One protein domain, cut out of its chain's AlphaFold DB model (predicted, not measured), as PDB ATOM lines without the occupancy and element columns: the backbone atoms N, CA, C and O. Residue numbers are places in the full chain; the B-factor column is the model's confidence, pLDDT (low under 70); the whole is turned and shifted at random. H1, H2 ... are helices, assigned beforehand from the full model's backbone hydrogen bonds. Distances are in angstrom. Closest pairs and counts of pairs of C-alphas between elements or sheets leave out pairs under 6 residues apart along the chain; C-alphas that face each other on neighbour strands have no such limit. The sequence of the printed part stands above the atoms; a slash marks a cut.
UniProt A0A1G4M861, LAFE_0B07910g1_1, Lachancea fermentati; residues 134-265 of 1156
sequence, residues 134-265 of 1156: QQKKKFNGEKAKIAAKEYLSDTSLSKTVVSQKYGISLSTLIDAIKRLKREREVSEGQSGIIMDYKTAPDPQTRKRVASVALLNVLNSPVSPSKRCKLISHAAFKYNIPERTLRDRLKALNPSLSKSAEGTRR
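What this domain is: This is residues 134 to 265 of the 1156 residues of the protein "LAFE_0B07910g1_1" of Lachancea fermentati (UniProt A0A1G4M861). Two separate helical lobes are joined by one long link: H1, H2 and H3 make the first lobe, and H4, H5, H6 and H7 the second. Residues 187 to 193 of that link stand free. The 132 printed residues hold seven named helices, H1 to H7 in chain order, and no named strand; the class is all helix. The whole is loose, with a radius of gyration of the C-alphas of 18.7 A and spans of 51 by 34 by 29 A.

Where its parts are: H1, residues 134 to 151, begins at C-alpha 134 (18.059, -2.055, 36.074) and is 25.3 A long. H2 is residues 159 to 166, and H3, residues 170 to 185, is 22.1 A long. H4, residues 203 to 218, is 22.3 A long, and H5, residues 224 to 237, 19.8 A. H6 is residues 242 to 252; H7, residues 254 to 264, ends at C-alpha 264 (2.675, -15.724, 37.836).

How they stand to each other: H1 touches H3 at a steep tilt of 63 degrees, the closest C-alphas being those of Ala 148 and Ile 177, 4.9 A apart. H2 touches H1 at Val 162 and Ala 147, their closest C-alphas, 6.3 A apart. H3 and H4 are apart. H4 and H5 form a helical hairpin, with C-alphas 213 and 234 closest at 6.0 A. H7 touches H5 at C-alphas 260 and 228, the closest, 4.7 A apart, and forms a hairpin with H6 at a shallow tilt of 22 degrees. Every O i to N i+4 pair is within hydrogen-bond range in H1, H2, H4 and H7, against 11 of 12 in H3, 6 of 7 in H6 and 4 of 10 in H5, where 6 of 11 O i to N i+3 pairs are.

The domain as a whole: The C-alphas farthest apart, of Ser 156 and Pro 254, are 53.4 A apart. The printed part has no cut; the link from H3 to H4, 17 residues, is long. Mean pLDDT of the printed part is 71.2, and 45 residues are under 70, among them 181 to 196.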
ATOM      1  N   GLN A 134      17.618  -0.824  36.736       45.81
ATOM      2  CA  GLN A 134      18.059  -2.055  36.074       45.81
ATOM      3  C   GLN A 134      19.553  -2.005  35.705       45.81
ATOM      4  O   GLN A 134      20.240  -3.018  35.849       45.81
ATOM      5  N   GLN A 135      20.075  -0.840  35.305       54.34
ATOM      6  CA  GLN A 135      21.506  -0.623  35.081       54.34
ATOM      7  C   GLN A 135      22.304  -0.811  36.374       54.34
ATOM      8  O   GLN A 135      23.213  -1.639  36.406       54.34
ATOM      9  N   LYS A 136      21.912  -0.138  37.468       64.38
ATOM     10  CA  LYS A 136      22.526  -0.304  38.799       64.38
ATOM     11  C   LYS A 136      22.469  -1.759  39.270       64.38
ATOM     12  O   LYS A 136      23.480  -2.282  39.729       64.38
ATOM     13  N   LYS A 137      21.339  -2.460  39.096       63.53
ATOM     14  CA  LYS A 137      21.225  -3.895  39.436       63.53
ATOM     15  C   LYS A 137      22.177  -4.773  38.618       63.53
ATOM     16  O   LYS A 137      22.797  -5.669  39.185       63.53
ATOM     17  N   LYS A 138      22.335  -4.519  37.314       62.62
ATOM     18  CA  LYS A 138      23.242  -5.297  36.454       62.62
ATOM     19  C   LYS A 138      24.719  -4.992  36.739       62.62
ATOM     20  O   LYS A 138      25.511  -5.921  36.854       62.62
ATOM     21  N   PHE A 139      25.063  -3.725  36.954       64.19
ATOM     22  CA  PHE A 139      26.401  -3.281  37.355       64.19
ATOM     23  C   PHE A 139      26.818  -3.852  38.720       64.19
ATOM     24  O   PHE A 139      27.918  -4.385  38.856       64.19
ATOM     25  N   ASN A 140      25.918  -3.837  39.707       72.31
ATOM     26  CA  ASN A 140      26.154  -4.470  41.007       72.31
ATOM     27  C   ASN A 140      26.278  -5.999  40.887       72.31
ATOM     28  O   ASN A 140      27.052  -6.600  41.625       72.31
ATOM     29  N   GLY A 141      25.573  -6.626  39.937       70.38
ATOM     30  CA  GLY A 141      25.728  -8.046  39.610       70.38
ATOM     31  C   GLY A 141      27.106  -8.395  39.036       70.38
ATOM     32  O   GLY A 141      27.721  -9.360  39.487       70.38
ATOM     33  N   GLU A 142      27.628  -7.595  38.102       72.94
ATOM     34  CA  GLU A 142      28.986  -7.772  37.557       72.94
ATOM     35  C   GLU A 142      30.062  -7.508  38.617       72.94
ATOM     36  O   GLU A 142      30.953  -8.336  38.814       72.94
ATOM     37  N   LYS A 143      29.934  -6.420  39.393       75.69
ATOM     38  CA  LYS A 143      30.790  -6.173  40.564       75.69
ATOM     39  C   LYS A 143      30.777  -7.360  41.530       75.69
ATOM     40  O   LYS A 143      31.836  -7.771  41.995       75.69
ATOM     41  N   ALA A 144      29.607  -7.942  41.805       78.44
ATOM     42  CA  ALA A 144      29.482  -9.088  42.703       78.44
ATOM     43  C   ALA A 144      30.124 -10.347  42.116       78.44
ATOM     44  O   ALA A 144      30.714 -11.118  42.866       78.44
ATOM     45  N   LYS A 145      30.077 -10.540  40.791       79.31
ATOM     46  CA  LYS A 145      30.780 -11.632  40.102       79.31
ATOM     47  C   LYS A 145      32.303 -11.473  40.185       79.31
ATOM     48  O   LYS A 145      32.995 -12.468  40.378       79.31
ATOM     49  N   ILE A 146      32.826 -10.249  40.090       80.44
ATOM     50  CA  ILE A 146      34.263  -9.955  40.246       80.44
ATOM     51  C   ILE A 146      34.704 -10.169  41.701       80.44
ATOM     52  O   ILE A 146      35.614 -10.953  41.948       80.44
ATOM     53  N   ALA A 147      34.007  -9.559  42.660       81.94
ATOM     54  CA  ALA A 147      34.281  -9.699  44.091       81.94
ATOM     55  C   ALA A 147      34.173 -11.165  44.567       81.94
ATOM     56  O   ALA A 147      34.986 -11.646  45.352       81.94
ATOM     57  N   ALA A 148      33.205 -11.921  44.040       84.06
ATOM     58  CA  ALA A 148      33.080 -13.348  44.317       84.06
ATOM     59  C   ALA A 148      34.198 -14.187  43.679       84.06
ATOM     60  O   ALA A 148      34.583 -15.192  44.268       84.06
ATOM     61  N   LYS A 149      34.731 -13.801  42.508       84.06
ATOM     62  CA  LYS A 149      35.923 -14.445  41.933       84.06
ATOM     63  C   LYS A 149      37.161 -14.191  42.788       84.06
ATOM     64  O   LYS A 149      37.877 -15.147  43.041       84.06
ATOM     65  N   GLU A 150      37.365 -12.959  43.253       83.75
ATOM     66  CA  GLU A 150      38.491 -12.588  44.122       83.75
ATOM     67  C   GLU A 150      38.465 -13.372  45.446       83.75
ATOM     68  O   GLU A 150      39.444 -14.026  45.795       83.75
ATOM     69  N   TYR A 151      37.310 -13.429  46.121       86.00
ATOM     70  CA  TYR A 151      37.121 -14.258  47.323       86.00
ATOM     71  C   TYR A 151      37.306 -15.772  47.065       86.00
ATOM     72  O   TYR A 151      37.652 -16.534  47.965       86.00
ATOM     73  N   LEU A 152      37.055 -16.237  45.835       80.94
ATOM     74  CA  LEU A 152      37.261 -17.632  45.415       80.94
ATOM     75  C   LEU A 152      38.664 -17.914  44.845       80.94
ATOM     76  O   LEU A 152      38.920 -19.057  44.449       80.94
ATOM     77  N   SER A 153      39.535 -16.905  44.762       80.50
ATOM     78  CA  SER A 153      40.973 -17.053  44.494       80.50
ATOM     79  C   SER A 153      41.817 -16.851  45.750       80.50
ATOM     80  O   SER A 153      42.806 -17.552  45.913       80.50
ATOM     81  N   ASP A 154      41.406 -15.956  46.651       76.81
ATOM     82  CA  ASP A 154      42.077 -15.707  47.925       76.81
ATOM     83  C   ASP A 154      41.085 -15.884  49.082       76.81
ATOM     84  O   ASP A 154      40.278 -15.009  49.409       76.81
ATOM     85  N   THR A 155      41.123 -17.076  49.677       66.94
ATOM     86  CA  THR A 155      40.191 -17.490  50.736       66.94
ATOM     87  C   THR A 155      40.557 -16.951  52.119       66.94
ATOM     88  O   THR A 155      39.765 -17.113  53.049       66.94
ATOM     89  N   SER A 156      41.707 -16.277  52.254       65.12
ATOM     90  CA  SER A 156      42.140 -15.622  53.496       65.12
ATOM     91  C   SER A 156      41.337 -14.348  53.803       65.12
ATOM     92  O   SER A 156      41.154 -13.975  54.963       65.12
ATOM     93  N   LEU A 157      40.801 -13.695  52.767       74.19
ATOM     94  CA  LEU A 157      40.058 -12.444  52.881       74.19
ATOM     95  C   LEU A 157      38.644 -12.676  53.422       74.19
ATOM     96  O   LEU A 157      37.861 -13.440  52.862       74.19
ATOM     97  N   SER A 158      38.245 -11.945  54.466       81.06
ATOM     98  CA  SER A 158      36.864 -12.018  54.963       81.06
ATOM     99  C   SER A 158      35.851 -11.509  53.927       81.06
ATOM    100  O   SER A 158      36.033 -10.463  53.298       81.06
ATOM    101  N   LYS A 159      34.705 -12.196  53.823       81.81
ATOM    102  CA  LYS A 159      33.578 -11.818  52.948       81.81
ATOM    103  C   LYS A 159      33.097 -10.384  53.200       81.81
ATOM    104  O   LYS A 159      32.668  -9.719  52.262       81.81
ATOM    105  N   THR A 160      33.169  -9.897  54.442       80.94
ATOM    106  CA  THR A 160      32.802  -8.511  54.778       80.94
ATOM    107  C   THR A 160      33.769  -7.509  54.153       80.94
ATOM    108  O   THR A 160      33.311  -6.584  53.482       80.94
ATOM    109  N   VAL A 161      35.080  -7.745  54.261       82.44
ATOM    110  CA  VAL A 161      36.137  -6.906  53.665       82.44
ATOM    111  C   VAL A 161      35.992  -6.848  52.142       82.44
ATOM    112  O   VAL A 161      35.952  -5.763  51.567       82.44
ATOM    113  N   VAL A 162      35.798  -7.998  51.487       82.81
ATOM    114  CA  VAL A 162      35.574  -8.061  50.030       82.81
ATOM    115  C   VAL A 162      34.271  -7.347  49.626       82.81
ATOM    116  O   VAL A 162      34.238  -6.632  48.624       82.81
ATOM    117  N   SER A 163      33.197  -7.458  50.419       81.19
ATOM    118  CA  SER A 163      31.934  -6.750  50.140       81.19
ATOM    119  C   SER A 163      32.069  -5.224  50.250       81.19
ATOM    120  O   SER A 163      31.554  -4.498  49.395       81.19
ATOM    121  N   GLN A 164      32.830  -4.738  51.238       80.69
ATOM    122  CA  GLN A 164      33.116  -3.315  51.430       80.69
ATOM    123  C   GLN A 164      34.022  -2.772  50.317       80.69
ATOM    124  O   GLN A 164      33.688  -1.749  49.723       80.69
ATOM    125  N   LYS A 165      35.090  -3.497  49.953       81.12
ATOM    126  CA  LYS A 165      36.042  -3.128  48.886       81.12
ATOM    127  C   LYS A 165      35.363  -2.840  47.537       81.12
ATOM    128  O   LYS A 165      35.801  -1.951  46.813       81.12
ATOM    129  N   TYR A 166      34.275  -3.544  47.209       78.25
ATOM    130  CA  TYR A 166      33.533  -3.351  45.951       78.25
ATOM    131  C   TYR A 166      32.248  -2.515  46.091       78.25
ATOM    132  O   TYR A 166      31.634  -2.159  45.073       78.25
ATOM    133  N   GLY A 167      31.850  -2.170  47.321       76.12
ATOM    134  CA  GLY A 167      30.632  -1.415  47.628       76.12
ATOM    135  C   GLY A 167      29.349  -2.195  47.327       76.12
ATOM    136  O   GLY A 167      28.478  -1.694  46.617       76.12
ATOM    137  N   ILE A 168      29.251  -3.441  47.803       82.75
ATOM    138  CA  ILE A 168      28.131  -4.359  47.531       82.75
ATOM    139  C   ILE A 168      27.606  -4.938  48.848       82.75
ATOM    140  O   ILE A 168      28.379  -5.175  49.771       82.75
ATOM    141  N   SER A 169      26.307  -5.243  48.937       80.56
ATOM    142  CA  SER A 169      25.780  -5.974  50.092       80.56
ATOM    143  C   SER A 169      26.387  -7.379  50.210       80.56
ATOM    144  O   SER A 169      26.560  -8.099  49.219       80.56
ATOM    145  N   LEU A 170      26.632  -7.801  51.454       76.69
ATOM    146  CA  LEU A 170      27.134  -9.135  51.791       76.69
ATOM    147  C   LEU A 170      26.245 -10.251  51.213       76.69
ATOM    148  O   LEU A 170      26.753 -11.262  50.735       76.69
ATOM    149  N   SER A 171      24.922 -10.048  51.191       70.31
ATOM    150  CA  SER A 171      23.958 -10.984  50.599       70.31
ATOM    151  C   SER A 171      24.188 -11.198  49.100       70.31
ATOM    152  O   SER A 171      24.212 -12.341  48.645       70.31
ATOM    153  N   THR A 172      24.434 -10.126  48.339       74.12
ATOM    154  CA  THR A 172      24.690 -10.203  46.891       74.12
ATOM    155  C   THR A 172      26.034 -10.875  46.601       74.12
ATOM    156  O   THR A 172      26.129 -11.680  45.674       74.12
ATOM    157  N   LEU A 173      27.058 -10.606  47.422       79.31
ATOM    158  CA  LEU A 173      28.355 -11.281  47.333       79.31
ATOM    159  C   LEU A 173      28.231 -12.786  47.624       79.31
ATOM    160  O   LEU A 173      28.719 -13.599  46.843       79.31
ATOM    161  N   ILE A 174      27.539 -13.174  48.700       76.00
ATOM    162  CA  ILE A 174      27.299 -14.586  49.049       76.00
ATOM    163  C   ILE A 174      26.554 -15.311  47.922       76.00
ATOM    164  O   ILE A 174      26.906 -16.445  47.590       76.00
ATOM    165  N   ASP A 175      25.555 -14.676  47.308       67.44
ATOM    166  CA  ASP A 175      24.789 -15.295  46.227       67.44
ATOM    167  C   ASP A 175      25.610 -15.428  44.930       67.44
ATOM    168  O   ASP A 175      25.514 -16.442  44.237       67.44
ATOM    169  N   ALA A 176      26.496 -14.467  44.640       76.94
ATOM    170  CA  ALA A 176      27.466 -14.562  43.547       76.94
ATOM    171  C   ALA A 176      28.523 -15.658  43.790       76.94
ATOM    172  O   ALA A 176      28.785 -16.452  42.886       76.94
ATOM    173  N   ILE A 177      29.050 -15.783  45.016       77.19
ATOM    174  CA  ILE A 177      29.947 -16.882  45.424       77.19
ATOM    175  C   ILE A 177      29.245 -18.232  45.233       77.19
ATOM    176  O   ILE A 177      29.808 -19.136  44.621       77.19
ATOM    177  N   LYS A 178      27.988 -18.370  45.680       72.31
ATOM    178  CA  LYS A 178      27.188 -19.594  45.493       72.31
ATOM    179  C   LYS A 178      26.890 -19.913  44.024       72.31
ATOM    180  O   LYS A 178      26.587 -21.063  43.724       72.31
ATOM    181  N   ARG A 179      26.888 -18.933  43.116       65.19
ATOM    182  CA  ARG A 179      26.720 -19.172  41.668       65.19
ATOM    183  C   ARG A 179      28.035 -19.600  41.022       65.19
ATOM    184  O   ARG A 179      28.035 -20.583  40.300       65.19
ATOM    185  N   LEU A 180      29.145 -18.937  41.347       72.50
ATOM    186  CA  LEU A 180      30.473 -19.289  40.831       72.50
ATOM    187  C   LEU A 180      30.992 -20.631  41.362       72.50
ATOM    188  O   LEU A 180      31.626 -21.360  40.608       72.50
ATOM    189  N   LYS A 181      30.691 -20.992  42.619       69.44
ATOM    190  CA  LYS A 181      30.952 -22.349  43.123       69.44
ATOM    191  C   LYS A 181      30.184 -23.397  42.317       69.44
ATOM    192  O   LYS A 181      30.813 -24.316  41.823       69.44
ATOM    193  N   ARG A 182      28.892 -23.181  42.043       57.38
ATOM    194  CA  ARG A 182      28.101 -24.064  41.168       57.38
ATOM    195  C   ARG A 182      28.599 -24.112  39.716       57.38
ATOM    196  O   ARG A 182      28.563 -25.174  39.115       57.38
ATOM    197  N   GLU A 183      29.098 -23.007  39.152       58.16
ATOM    198  CA  GLU A 183      29.756 -23.012  37.827       58.16
ATOM    199  C   GLU A 183      31.061 -23.850  37.834       58.16
ATOM    200  O   GLU A 183      31.350 -24.528  36.847       58.16
ATOM    201  N   ARG A 184      31.820 -23.869  38.947       58.25
ATOM    202  CA  ARG A 184      33.003 -24.741  39.129       58.25
ATOM    203  C   ARG A 184      32.630 -26.205  39.403       58.25
ATOM    204  O   ARG A 184      33.171 -27.079  38.743       58.25
ATOM    205  N   GLU A 185      31.655 -26.472  40.270       50.50
ATOM    206  CA  GLU A 185      31.120 -27.814  40.589       50.50
ATOM    207  C   GLU A 185      30.492 -28.515  39.362       50.50
ATOM    208  O   GLU A 185      30.419 -29.735  39.309       50.50
ATOM    209  N   VAL A 186      30.056 -27.755  38.348       48.31
ATOM    210  CA  VAL A 186      29.614 -28.287  37.041       48.31
ATOM    211  C   VAL A 186      30.793 -28.603  36.101       48.31
ATOM    212  O   VAL A 186      30.627 -29.365  35.152       48.31
ATOM    213  N   SER A 187      31.981 -28.047  36.359       49.03
ATOM    214  CA  SER A 187      33.212 -28.313  35.592       49.03
ATOM    215  C   SER A 187      34.076 -29.418  36.223       49.03
ATOM    216  O   SER A 187      34.730 -30.171  35.508       49.03
ATOM    217  N   GLU A 188      34.064 -29.540  37.551       43.59
ATOM    218  CA  GLU A 188      34.762 -30.573  38.327       43.59
ATOM    219  C   GLU A 188      33.786 -31.724  38.626       43.59
ATOM    220  O   GLU A 188      33.043 -31.708  39.605       43.59
ATOM    221  N   GLY A 189      33.727 -32.693  37.710       50.47
ATOM    222  CA  GLY A 189      32.605 -33.625  37.595       50.47
ATOM    223  C   GLY A 189      32.333 -34.511  38.818       50.47
ATOM    224  O   GLY A 189      33.079 -35.447  39.096       50.47
ATOM    225  N   GLN A 190      31.167 -34.317  39.443       41.94
ATOM    226  CA  GLN A 190      30.501 -35.344  40.247       41.94
ATOM    227  C   GLN A 190      29.233 -35.855  39.553       41.94
ATOM    228  O   GLN A 190      28.397 -35.099  39.055       41.94
ATOM    229  N   SER A 191      29.107 -37.179  39.508       42.47
ATOM    230  CA  SER A 191      28.154 -37.943  38.702       42.47
ATOM    231  C   SER A 191      26.722 -37.928  39.258       42.47
ATOM    232  O   SER A 191      26.203 -38.942  39.719       42.47
ATOM    233  N   GLY A 192      26.057 -36.777  39.165       43.28
ATOM    234  CA  GLY A 192      24.613 -36.633  39.356       43.28
ATOM    235  C   GLY A 192      24.007 -35.875  38.181       43.28
ATOM    236  O   GLY A 192      24.074 -34.650  38.144       43.28
ATOM    237  N   ILE A 193      23.425 -36.586  37.207       50.22
ATOM    238  CA  ILE A 193      22.950 -35.992  35.943       50.22
ATOM    239  C   ILE A 193      21.723 -35.090  36.183       50.22
ATOM    240  O   ILE A 193      20.568 -35.490  36.017       50.22
ATOM    241  N   ILE A 194      21.971 -33.824  36.514       49.19
ATOM    242  CA  ILE A 194      20.992 -32.741  36.408       49.19
ATOM    243  C   ILE A 194      21.040 -32.243  34.958       49.19
ATOM    244  O   ILE A 194      21.771 -31.313  34.630       49.19
ATOM    245  N   MET A 195      20.283 -32.891  34.066       56.72
ATOM    246  CA  MET A 195      20.201 -32.455  32.666       56.72
ATOM    247  C   MET A 195      19.562 -31.061  32.563       56.72
ATOM    248  O   MET A 195      18.362 -30.893  32.793       56.72
ATOM    249  N   ASP A 196      20.369 -30.073  32.178       63.19
ATOM    250  CA  ASP A 196      19.946 -28.697  31.922       63.19
ATOM    251  C   ASP A 196      19.279 -28.592  30.537       63.19
ATOM    252  O   ASP A 196      19.832 -28.967  29.500       63.19
ATOM    253  N   TYR A 197      18.054 -28.065  30.506       71.00
ATOM    254  CA  TYR A 197      17.247 -27.957  29.287       71.00
ATOM    255  C   TYR A 197      17.896 -27.120  28.170       71.00
ATOM    256  O   TYR A 197      17.543 -27.294  27.000       71.00
ATOM    257  N   LYS A 198      18.818 -26.205  28.497       65.44
ATOM    258  CA  LYS A 198      19.533 -25.386  27.506       65.44
ATOM    259  C   LYS A 198      20.772 -26.070  26.937       65.44
ATOM    260  O   LYS A 198      21.136 -25.749  25.811       65.44
ATOM    261  N   THR A 199      21.407 -26.974  27.686       61.59
ATOM    262  CA  THR A 199      22.620 -27.680  27.238       61.59
ATOM    263  C   THR A 199      22.303 -28.953  26.455       61.59
ATOM    264  O   THR A 199      23.137 -29.419  25.686       61.59
ATOM    265  N   ALA A 200      21.088 -29.497  26.594       70.19
ATOM    266  CA  ALA A 200      20.650 -30.681  25.860       70.19
ATOM    267  C   ALA A 200      20.665 -30.451  24.324       70.19
ATOM    268  O   ALA A 200      19.916 -29.589  23.838       70.19
ATOM    269  N   PRO A 201      21.447 -31.228  23.546       60.69
ATOM    270  CA  PRO A 201      21.613 -31.002  22.111       60.69
ATOM    271  C   PRO A 201      20.295 -31.204  21.355       60.69
ATOM    272  O   PRO A 201      19.829 -30.275  20.692       60.69
ATOM    273  N   ASP A 202      19.616 -32.339  21.554       73.56
ATOM    274  CA  ASP A 202      18.477 -32.712  20.714       73.56
ATOM    275  C   ASP A 202      17.114 -32.204  21.218       73.56
ATOM    276  O   ASP A 202      16.832 -32.192  22.431       73.56
ATOM    277  N   PRO A 203      16.172 -31.903  20.298       71.69
ATOM    278  CA  PRO A 203      14.782 -31.598  20.639       71.69
ATOM    279  C   PRO A 203      14.085 -32.719  21.424       71.69
ATOM    280  O   PRO A 203      13.209 -32.442  22.249       71.69
ATOM    281  N   GLN A 204      14.465 -33.983  21.194       69.69
ATOM    282  CA  GLN A 204      13.924 -35.129  21.930       69.69
ATOM    283  C   GLN A 204      14.435 -35.173  23.377       69.69
ATOM    284  O   GLN A 204      13.627 -35.330  24.294       69.69
ATOM    285  N   THR A 205      15.729 -34.936  23.622       70.81
ATOM    286  CA  THR A 205      16.262 -34.798  24.989       70.81
ATOM    287  C   THR A 205      15.628 -33.624  25.729       70.81
ATOM    288  O   THR A 205      15.164 -33.802  26.853       70.81
ATOM    289  N   ARG A 206      15.450 -32.460  25.084       75.94
ATOM    290  CA  ARG A 206      14.710 -31.326  25.677       75.94
ATOM    291  C   ARG A 206      13.256 -31.685  25.997       75.94
ATOM    292  O   ARG A 206      12.732 -31.278  27.035       75.94
ATOM    293  N   LYS A 207      12.591 -32.485  25.148       78.44
ATOM    294  CA  LYS A 207      11.260 -33.038  25.454       78.44
ATOM    295  C   LYS A 207      11.292 -33.933  26.697       78.44
ATOM    296  O   LYS A 207      10.444 -33.711  27.556       78.44
ATOM    297  N   ARG A 208      12.252 -34.859  26.816       73.19
ATOM    298  CA  ARG A 208      12.413 -35.756  27.979       73.19
ATOM    299  C   ARG A 208      12.684 -34.976  29.272       73.19
ATOM    300  O   ARG A 208      11.955 -35.174  30.236       73.19
ATOM    301  N   VAL A 209      13.625 -34.026  29.273       76.88
ATOM    302  CA  VAL A 209      13.930 -33.160  30.434       76.88
ATOM    303  C   VAL A 209      12.691 -32.388  30.900       76.88
ATOM    304  O   VAL A 209      12.381 -32.370  32.089       76.88
ATOM    305  N   ALA A 210      11.923 -31.810  29.970       78.50
ATOM    306  CA  ALA A 210      10.683 -31.121  30.318       78.50
ATOM    307  C   ALA A 210       9.589 -32.063  30.851       78.50
ATOM    308  O   ALA A 210       8.855 -31.672  31.757       78.50
ATOM    309  N   SER A 211       9.488 -33.296  30.343       79.00
ATOM    310  CA  SER A 211       8.570 -34.307  30.884       79.00
ATOM    311  C   SER A 211       8.980 -34.772  32.285       79.00
ATOM    312  O   SER A 211       8.126 -34.839  33.160       79.00
ATOM    313  N   VAL A 212      10.272 -35.000  32.546       77.94
ATOM    314  CA  VAL A 212      10.793 -35.338  33.886       77.94
ATOM    315  C   VAL A 212      10.550 -34.196  34.879       77.94
ATOM    316  O   VAL A 212      10.115 -34.428  36.006       77.94
ATOM    317  N   ALA A 213      10.757 -32.944  34.467       79.19
ATOM    318  CA  ALA A 213      10.443 -31.781  35.295       79.19
ATOM    319  C   ALA A 213       8.941 -31.662  35.615       79.19
ATOM    320  O   ALA A 213       8.587 -31.264  36.723       79.19
ATOM    321  N   LEU A 214       8.060 -32.027  34.674       80.69
ATOM    322  CA  LEU A 214       6.608 -32.058  34.880       80.69
ATOM    323  C   LEU A 214       6.169 -33.208  35.789       80.69
ATOM    324  O   LEU A 214       5.386 -32.972  36.704       80.69
ATOM    325  N   LEU A 215       6.702 -34.417  35.592       77.69
ATOM    326  CA  LEU A 215       6.436 -35.570  36.458       77.69
ATOM    327  C   LEU A 215       6.834 -35.272  37.907       77.69
ATOM    328  O   LEU A 215       6.049 -35.513  38.812       77.69
ATOM    329  N   ASN A 216       7.975 -34.618  38.131       77.69
ATOM    330  CA  ASN A 216       8.398 -34.192  39.471       77.69
ATOM    331  C   ASN A 216       7.496 -33.114  40.113       77.69
ATOM    332  O   ASN A 216       7.500 -32.961  41.333       77.69
ATOM    333  N   VAL A 217       6.722 -32.359  39.324       78.75
ATOM    334  CA  VAL A 217       5.705 -31.413  39.831       78.75
ATOM    335  C   VAL A 217       4.364 -32.113  40.078       78.75
ATOM    336  O   VAL A 217       3.664 -31.769  41.030       78.75
ATOM    337  N   LEU A 218       3.995 -33.078  39.231       78.56
ATOM    338  CA  LEU A 218       2.723 -33.805  39.299       78.56
ATOM    339  C   LEU A 218       2.725 -34.891  40.383       78.56
ATOM    340  O   LEU A 218       1.763 -34.970  41.140       78.56
ATOM    341  N   ASN A 219       3.820 -35.642  40.508       77.38
ATOM    342  CA  ASN A 219       4.016 -36.713  41.492       77.38
ATOM    343  C   ASN A 219       4.472 -36.174  42.861       77.38
ATOM    344  O   ASN A 219       4.830 -36.936  43.753       77.38
ATOM    345  N   SER A 220       4.495 -34.850  43.035       77.19
ATOM    346  CA  SER A 220       4.828 -34.235  44.315       77.19
ATOM    347  C   SER A 220       3.701 -34.484  45.335       77.19
ATOM    348  O   SER A 220       2.536 -34.224  45.009       77.19
ATOM    349  N   PRO A 221       4.005 -34.903  46.581       69.25
ATOM    350  CA  PRO A 221       2.992 -35.216  47.601       69.25
ATOM    351  C   PRO A 221       2.217 -33.983  48.096       69.25
ATOM    352  O   PRO A 221       1.300 -34.085  48.903       69.25
ATOM    353  N   VAL A 222       2.566 -32.785  47.623       72.62
ATOM    354  CA  VAL A 222       1.910 -31.538  48.018       72.62
ATOM    355  C   VAL A 222       0.574 -31.370  47.276       72.62
ATOM    356  O   VAL A 222       0.467 -31.720  46.101       72.62
ATOM    357  N   SER A 223      -0.438 -30.790  47.933       65.81
ATOM    358  CA  SER A 223      -1.795 -30.631  47.379       65.81
ATOM    359  C   SER A 223      -1.853 -29.842  46.051       65.81
ATOM    360  O   SER A 223      -0.992 -28.984  45.805       65.81
ATOM    361  N   PRO A 224      -2.872 -30.051  45.187       58.28
ATOM    362  CA  PRO A 224      -2.947 -29.441  43.849       58.28
ATOM    363  C   PRO A 224      -2.791 -27.910  43.839       58.28
ATOM    364  O   PRO A 224      -2.078 -27.349  43.003       58.28
ATOM    365  N   SER A 225      -3.375 -27.233  44.832       56.91
ATOM    366  CA  SER A 225      -3.289 -25.778  45.039       56.91
ATOM    367  C   SER A 225      -1.882 -25.278  45.391       56.91
ATOM    368  O   SER A 225      -1.579 -24.101  45.202       56.91
ATOM    369  N   LYS A 226      -1.010 -26.156  45.902       67.25
ATOM    370  CA  LYS A 226       0.400 -25.875  46.217       67.25
ATOM    371  C   LYS A 226       1.345 -26.327  45.089       67.25
ATOM    372  O   LYS A 226       2.333 -25.632  44.849       67.25
ATOM    373  N   ARG A 227       1.022 -27.388  44.326       75.12
ATOM    374  CA  ARG A 227       1.800 -27.840  43.142       75.12
ATOM    375  C   ARG A 227       2.042 -26.720  42.126       75.12
ATOM    376  O   ARG A 227       3.111 -26.649  41.526       75.12
ATOM    377  N   CYS A 228       1.110 -25.773  41.988       70.31
ATOM    378  CA  CYS A 228       1.274 -24.627  41.090       70.31
ATOM    379  C   CYS A 228       2.468 -23.709  41.449       70.31
ATOM    380  O   CYS A 228       3.006 -23.043  40.566       70.31
ATOM    381  N   LYS A 229       2.925 -23.701  42.715       70.38
ATOM    382  CA  LYS A 229       4.117 -22.965  43.183       70.38
ATOM    383  C   LYS A 229       5.429 -23.715  42.921       70.38
ATOM    384  O   LYS A 229       6.491 -23.096  42.896       70.38
ATOM    385  N   LEU A 230       5.376 -25.030  42.700       78.00
ATOM    386  CA  LEU A 230       6.550 -25.842  42.363       78.00
ATOM    387  C   LEU A 230       6.987 -25.654  40.903       78.00
ATOM    388  O   LEU A 230       8.133 -25.922  40.576       78.00
ATOM    389  N   ILE A 231       6.115 -25.135  40.035       77.38
ATOM    390  CA  ILE A 231       6.400 -24.898  38.609       77.38
ATOM    391  C   ILE A 231       7.552 -23.910  38.401       77.38
ATOM    392  O   ILE A 231       8.408 -24.158  37.556       77.38
ATOM    393  N   SER A 232       7.622 -22.827  39.181       69.94
ATOM    394  CA  SER A 232       8.744 -21.880  39.125       69.94
ATOM    395  C   SER A 232      10.044 -22.507  39.639       69.94
ATOM    396  O   SER A 232      11.097 -22.328  39.029       69.94
ATOM    397  N   HIS A 233       9.964 -23.305  40.706       73.56
ATOM    398  CA  HIS A 233      11.097 -24.027  41.284       73.56
ATOM    399  C   HIS A 233      11.629 -25.120  40.343       73.56
ATOM    400  O   HIS A 233      12.838 -25.255  40.193       73.56
ATOM    401  N   ALA A 234      10.754 -25.858  39.655       77.56
ATOM    402  CA  ALA A 234      11.122 -26.862  38.658       77.56
ATOM    403  C   ALA A 234      11.676 -26.221  37.375       77.56
ATOM    404  O   ALA A 234      12.696 -26.669  36.859       77.56
ATOM    405  N   ALA A 235      11.062 -25.132  36.897       78.56
ATOM    406  CA  ALA A 235      11.594 -24.338  35.789       78.56
ATOM    407  C   ALA A 235      13.015 -23.829  36.092       78.56
ATOM    408  O   ALA A 235      13.887 -23.906  35.232       78.56
ATOM    409  N   PHE A 236      13.271 -23.389  37.329       70.25
ATOM    410  CA  PHE A 236      14.604 -22.997  37.786       70.25
ATOM    411  C   PHE A 236      15.564 -24.195  37.917       70.25
ATOM    412  O   PHE A 236      16.655 -24.152  37.357       70.25
ATOM    413  N   LYS A 237      15.149 -25.287  38.582       74.75
ATOM    414  CA  LYS A 237      15.968 -26.496  38.824       74.75
ATOM    415  C   LYS A 237      16.453 -27.168  37.535       74.75
ATOM    416  O   LYS A 237      17.577 -27.650  37.502       74.75
ATOM    417  N   TYR A 238      15.621 -27.194  36.495       75.75
ATOM    418  CA  TYR A 238      15.938 -27.813  35.200       75.75
ATOM    419  C   TYR A 238      16.281 -26.785  34.101       75.75
ATOM    420  O   TYR A 238      16.438 -27.152  32.937       75.75
ATOM    421  N   ASN A 239      16.372 -25.493  34.456       73.88
ATOM    422  CA  ASN A 239      16.656 -24.362  33.558       73.88
ATOM    423  C   ASN A 239      15.706 -24.262  32.333       73.88
ATOM    424  O   ASN A 239      16.056 -23.749  31.264       73.88
ATOM    425  N   ILE A 240      14.473 -24.756  32.491       80.44
ATOM    426  CA  ILE A 240      13.418 -24.756  31.472       80.44
ATOM    427  C   ILE A 240      12.708 -23.396  31.497       80.44
ATOM    428  O   ILE A 240      12.315 -22.939  32.573       80.44
ATOM    429  N   PRO A 241      12.422 -22.757  30.348       78.81
ATOM    430  CA  PRO A 241      11.540 -21.597  30.322       78.81
ATOM    431  C   PRO A 241      10.168 -21.943  30.923       78.81
ATOM    432  O   PRO A 241       9.446 -22.795  30.409       78.81
ATOM    433  N   GLU A 242       9.770 -21.246  31.988       75.88
ATOM    434  CA  GLU A 242       8.515 -21.487  32.726       75.88
ATOM    435  C   GLU A 242       7.270 -21.498  31.814       75.88
ATOM    436  O   GLU A 242       6.296 -22.207  32.064       75.88
ATOM    437  N   ARG A 243       7.303 -20.731  30.714       74.44
ATOM    438  CA  ARG A 243       6.284 -20.776  29.657       74.44
ATOM    439  C   ARG A 243       6.200 -22.157  29.000       74.44
ATOM    440  O   ARG A 243       5.116 -22.709  28.943       74.44
ATOM    441  N   THR A 244       7.320 -22.741  28.581       79.56
ATOM    442  CA  THR A 244       7.374 -24.070  27.950       79.56
ATOM    443  C   THR A 244       6.882 -25.175  28.884       79.56
ATOM    444  O   THR A 244       6.220 -26.107  28.429       79.56
ATOM    445  N   LEU A 245       7.168 -25.070  30.186       80.94
ATOM    446  CA  LEU A 245       6.678 -26.028  31.177       80.94
ATOM    447  C   LEU A 245       5.158 -25.882  31.387       80.94
ATOM    448  O   LEU A 245       4.444 -26.881  31.371       80.94
ATOM    449  N   ARG A 246       4.636 -24.648  31.473       77.75
ATOM    450  CA  ARG A 246       3.184 -24.386  31.564       77.75
ATOM    451  C   ARG A 246       2.417 -24.734  30.287       77.75
ATOM    452  O   ARG A 246       1.345 -25.309  30.393       77.75
ATOM    453  N   ASP A 247       2.949 -24.450  29.100       79.69
ATOM    454  CA  ASP A 247       2.284 -24.753  27.822       79.69
ATOM    455  C   ASP A 247       2.104 -26.275  27.634       79.69
ATOM    456  O   ASP A 247       1.085 -26.718  27.109       79.69
ATOM    457  N   ARG A 248       3.038 -27.087  28.152       80.31
ATOM    458  CA  ARG A 248       2.910 -28.555  28.238       80.31
ATOM    459  C   ARG A 248       1.959 -29.002  29.347       80.31
ATOM    460  O   ARG A 248       1.114 -29.861  29.117       80.31
ATOM    461  N   LEU A 249       2.050 -28.397  30.533       80.06
ATOM    462  CA  LEU A 249       1.118 -28.663  31.633       80.06
ATOM    463  C   LEU A 249      -0.331 -28.324  31.241       80.06
ATOM    464  O   LEU A 249      -1.243 -29.008  31.675       80.06
ATOM    465  N   LYS A 250      -0.564 -27.326  30.381       80.88
ATOM    466  CA  LYS A 250      -1.892 -26.963  29.862       80.88
ATOM    467  C   LYS A 250      -2.566 -28.111  29.100       80.88
ATOM    468  O   LYS A 250      -3.789 -28.195  29.140       80.88
ATOM    469  N   ALA A 251      -1.788 -28.969  28.437       78.50
ATOM    470  CA  ALA A 251      -2.291 -30.155  27.743       78.50
ATOM    471  C   ALA A 251      -2.569 -31.334  28.696       78.50
ATOM    472  O   ALA A 251      -3.483 -32.106  28.442       78.50
ATOM    473  N   LEU A 252      -1.808 -31.458  29.793       77.25
ATOM    474  CA  LEU A 252      -1.940 -32.554  30.769       77.25
ATOM    475  C   LEU A 252      -2.951 -32.257  31.889       77.25
ATOM    476  O   LEU A 252      -3.712 -33.125  32.295       77.25
ATOM    477  N   ASN A 253      -2.947 -31.033  32.419       77.81
ATOM    478  CA  ASN A 253      -3.861 -30.571  33.458       77.81
ATOM    479  C   ASN A 253      -4.122 -29.048  33.321       77.81
ATOM    480  O   ASN A 253      -3.368 -28.213  33.849       77.81
ATOM    481  N   PRO A 254      -5.199 -28.646  32.617       76.38
ATOM    482  CA  PRO A 254      -5.464 -27.241  32.317       76.38
ATOM    483  C   PRO A 254      -5.842 -26.407  33.549       76.38
ATOM    484  O   PRO A 254      -5.614 -25.194  33.535       76.38
ATOM    485  N   SER A 255      -6.386 -27.003  34.620       69.81
ATOM    486  CA  SER A 255      -6.734 -26.265  35.845       69.81
ATOM    487  C   SER A 255      -5.473 -25.831  36.598       69.81
ATOM    488  O   SER A 255      -5.318 -24.652  36.922       69.81
ATOM    489  N   LEU A 256      -4.509 -26.740  36.758       72.25
ATOM    490  CA  LEU A 256      -3.233 -26.474  37.425       72.25
ATOM    491  C   LEU A 256      -2.392 -25.460  36.627       72.25
ATOM    492  O   LEU A 256      -1.781 -24.563  37.215       72.25
ATOM    493  N   SER A 257      -2.461 -25.504  35.289       72.88
ATOM    494  CA  SER A 257      -1.871 -24.482  34.410       72.88
ATOM    495  C   SER A 257      -2.507 -23.100  34.574       72.88
ATOM    496  O   SER A 257      -1.777 -22.107  34.647       72.88
ATOM    497  N   LYS A 258      -3.844 -23.007  34.649       67.94
ATOM    498  CA  LYS A 258      -4.547 -21.734  34.900       67.94
ATOM    499  C   LYS A 258      -4.177 -21.158  36.270       67.94
ATOM    500  O   LYS A 258      -3.894 -19.967  36.360       67.94
ATOM    501  N   SER A 259      -4.097 -21.988  37.309       64.62
ATOM    502  CA  SER A 259      -3.698 -21.569  38.661       64.62
ATOM    503  C   SER A 259      -2.242 -21.098  38.735       64.62
ATOM    504  O   SER A 259      -1.956 -20.072  39.352       64.62
ATOM    505  N   ALA A 260      -1.317 -21.787  38.061       64.38
ATOM    506  CA  ALA A 260       0.086 -21.376  37.967       64.38
ATOM    507  C   ALA A 260       0.251 -20.054  37.201       64.38
ATOM    508  O   ALA A 260       0.956 -19.147  37.644       64.38
ATOM    509  N   GLU A 261      -0.456 -19.904  36.078       66.38
ATOM    510  CA  GLU A 261      -0.518 -18.645  35.341       66.38
ATOM    511  C   GLU A 261      -1.141 -17.512  36.168       66.38
ATOM    512  O   GLU A 261      -0.623 -16.395  36.159       66.38
ATOM    513  N   GLY A 262      -2.208 -17.802  36.915       62.38
ATOM    514  CA  GLY A 262      -2.824 -16.878  37.858       62.38
ATOM    515  C   GLY A 262      -1.816 -16.366  38.880       62.38
ATOM    516  O   GLY A 262      -1.719 -15.158  39.063       62.38
ATOM    517  N   THR A 263      -1.016 -17.259  39.474       63.03
ATOM    518  CA  THR A 263       0.065 -16.930  40.422       63.03
ATOM    519  C   THR A 263       1.178 -16.100  39.785       63.03
ATOM    520  O   THR A 263       1.552 -15.070  40.335       63.03
ATOM    521  N   ARG A 264       1.649 -16.471  38.588       63.50
ATOM    522  CA  ARG A 264       2.675 -15.724  37.836       63.50
ATOM    523  C   ARG A 264       2.221 -14.318  37.415       63.50
ATOM    524  O   ARG A 264       3.042 -13.420  37.265       63.50
ATOM    525  N   ARG A 265       0.920 -14.125  37.170       61.38
ATOM    526  CA  ARG A 265       0.325 -12.830  36.786       61.38
ATOM    527  C   ARG A 265      -0.004 -11.929  37.987       61.38
ATOM    528  O   ARG A 265      -0.469 -10.809  37.764       61.38
TER     529      ARG A 265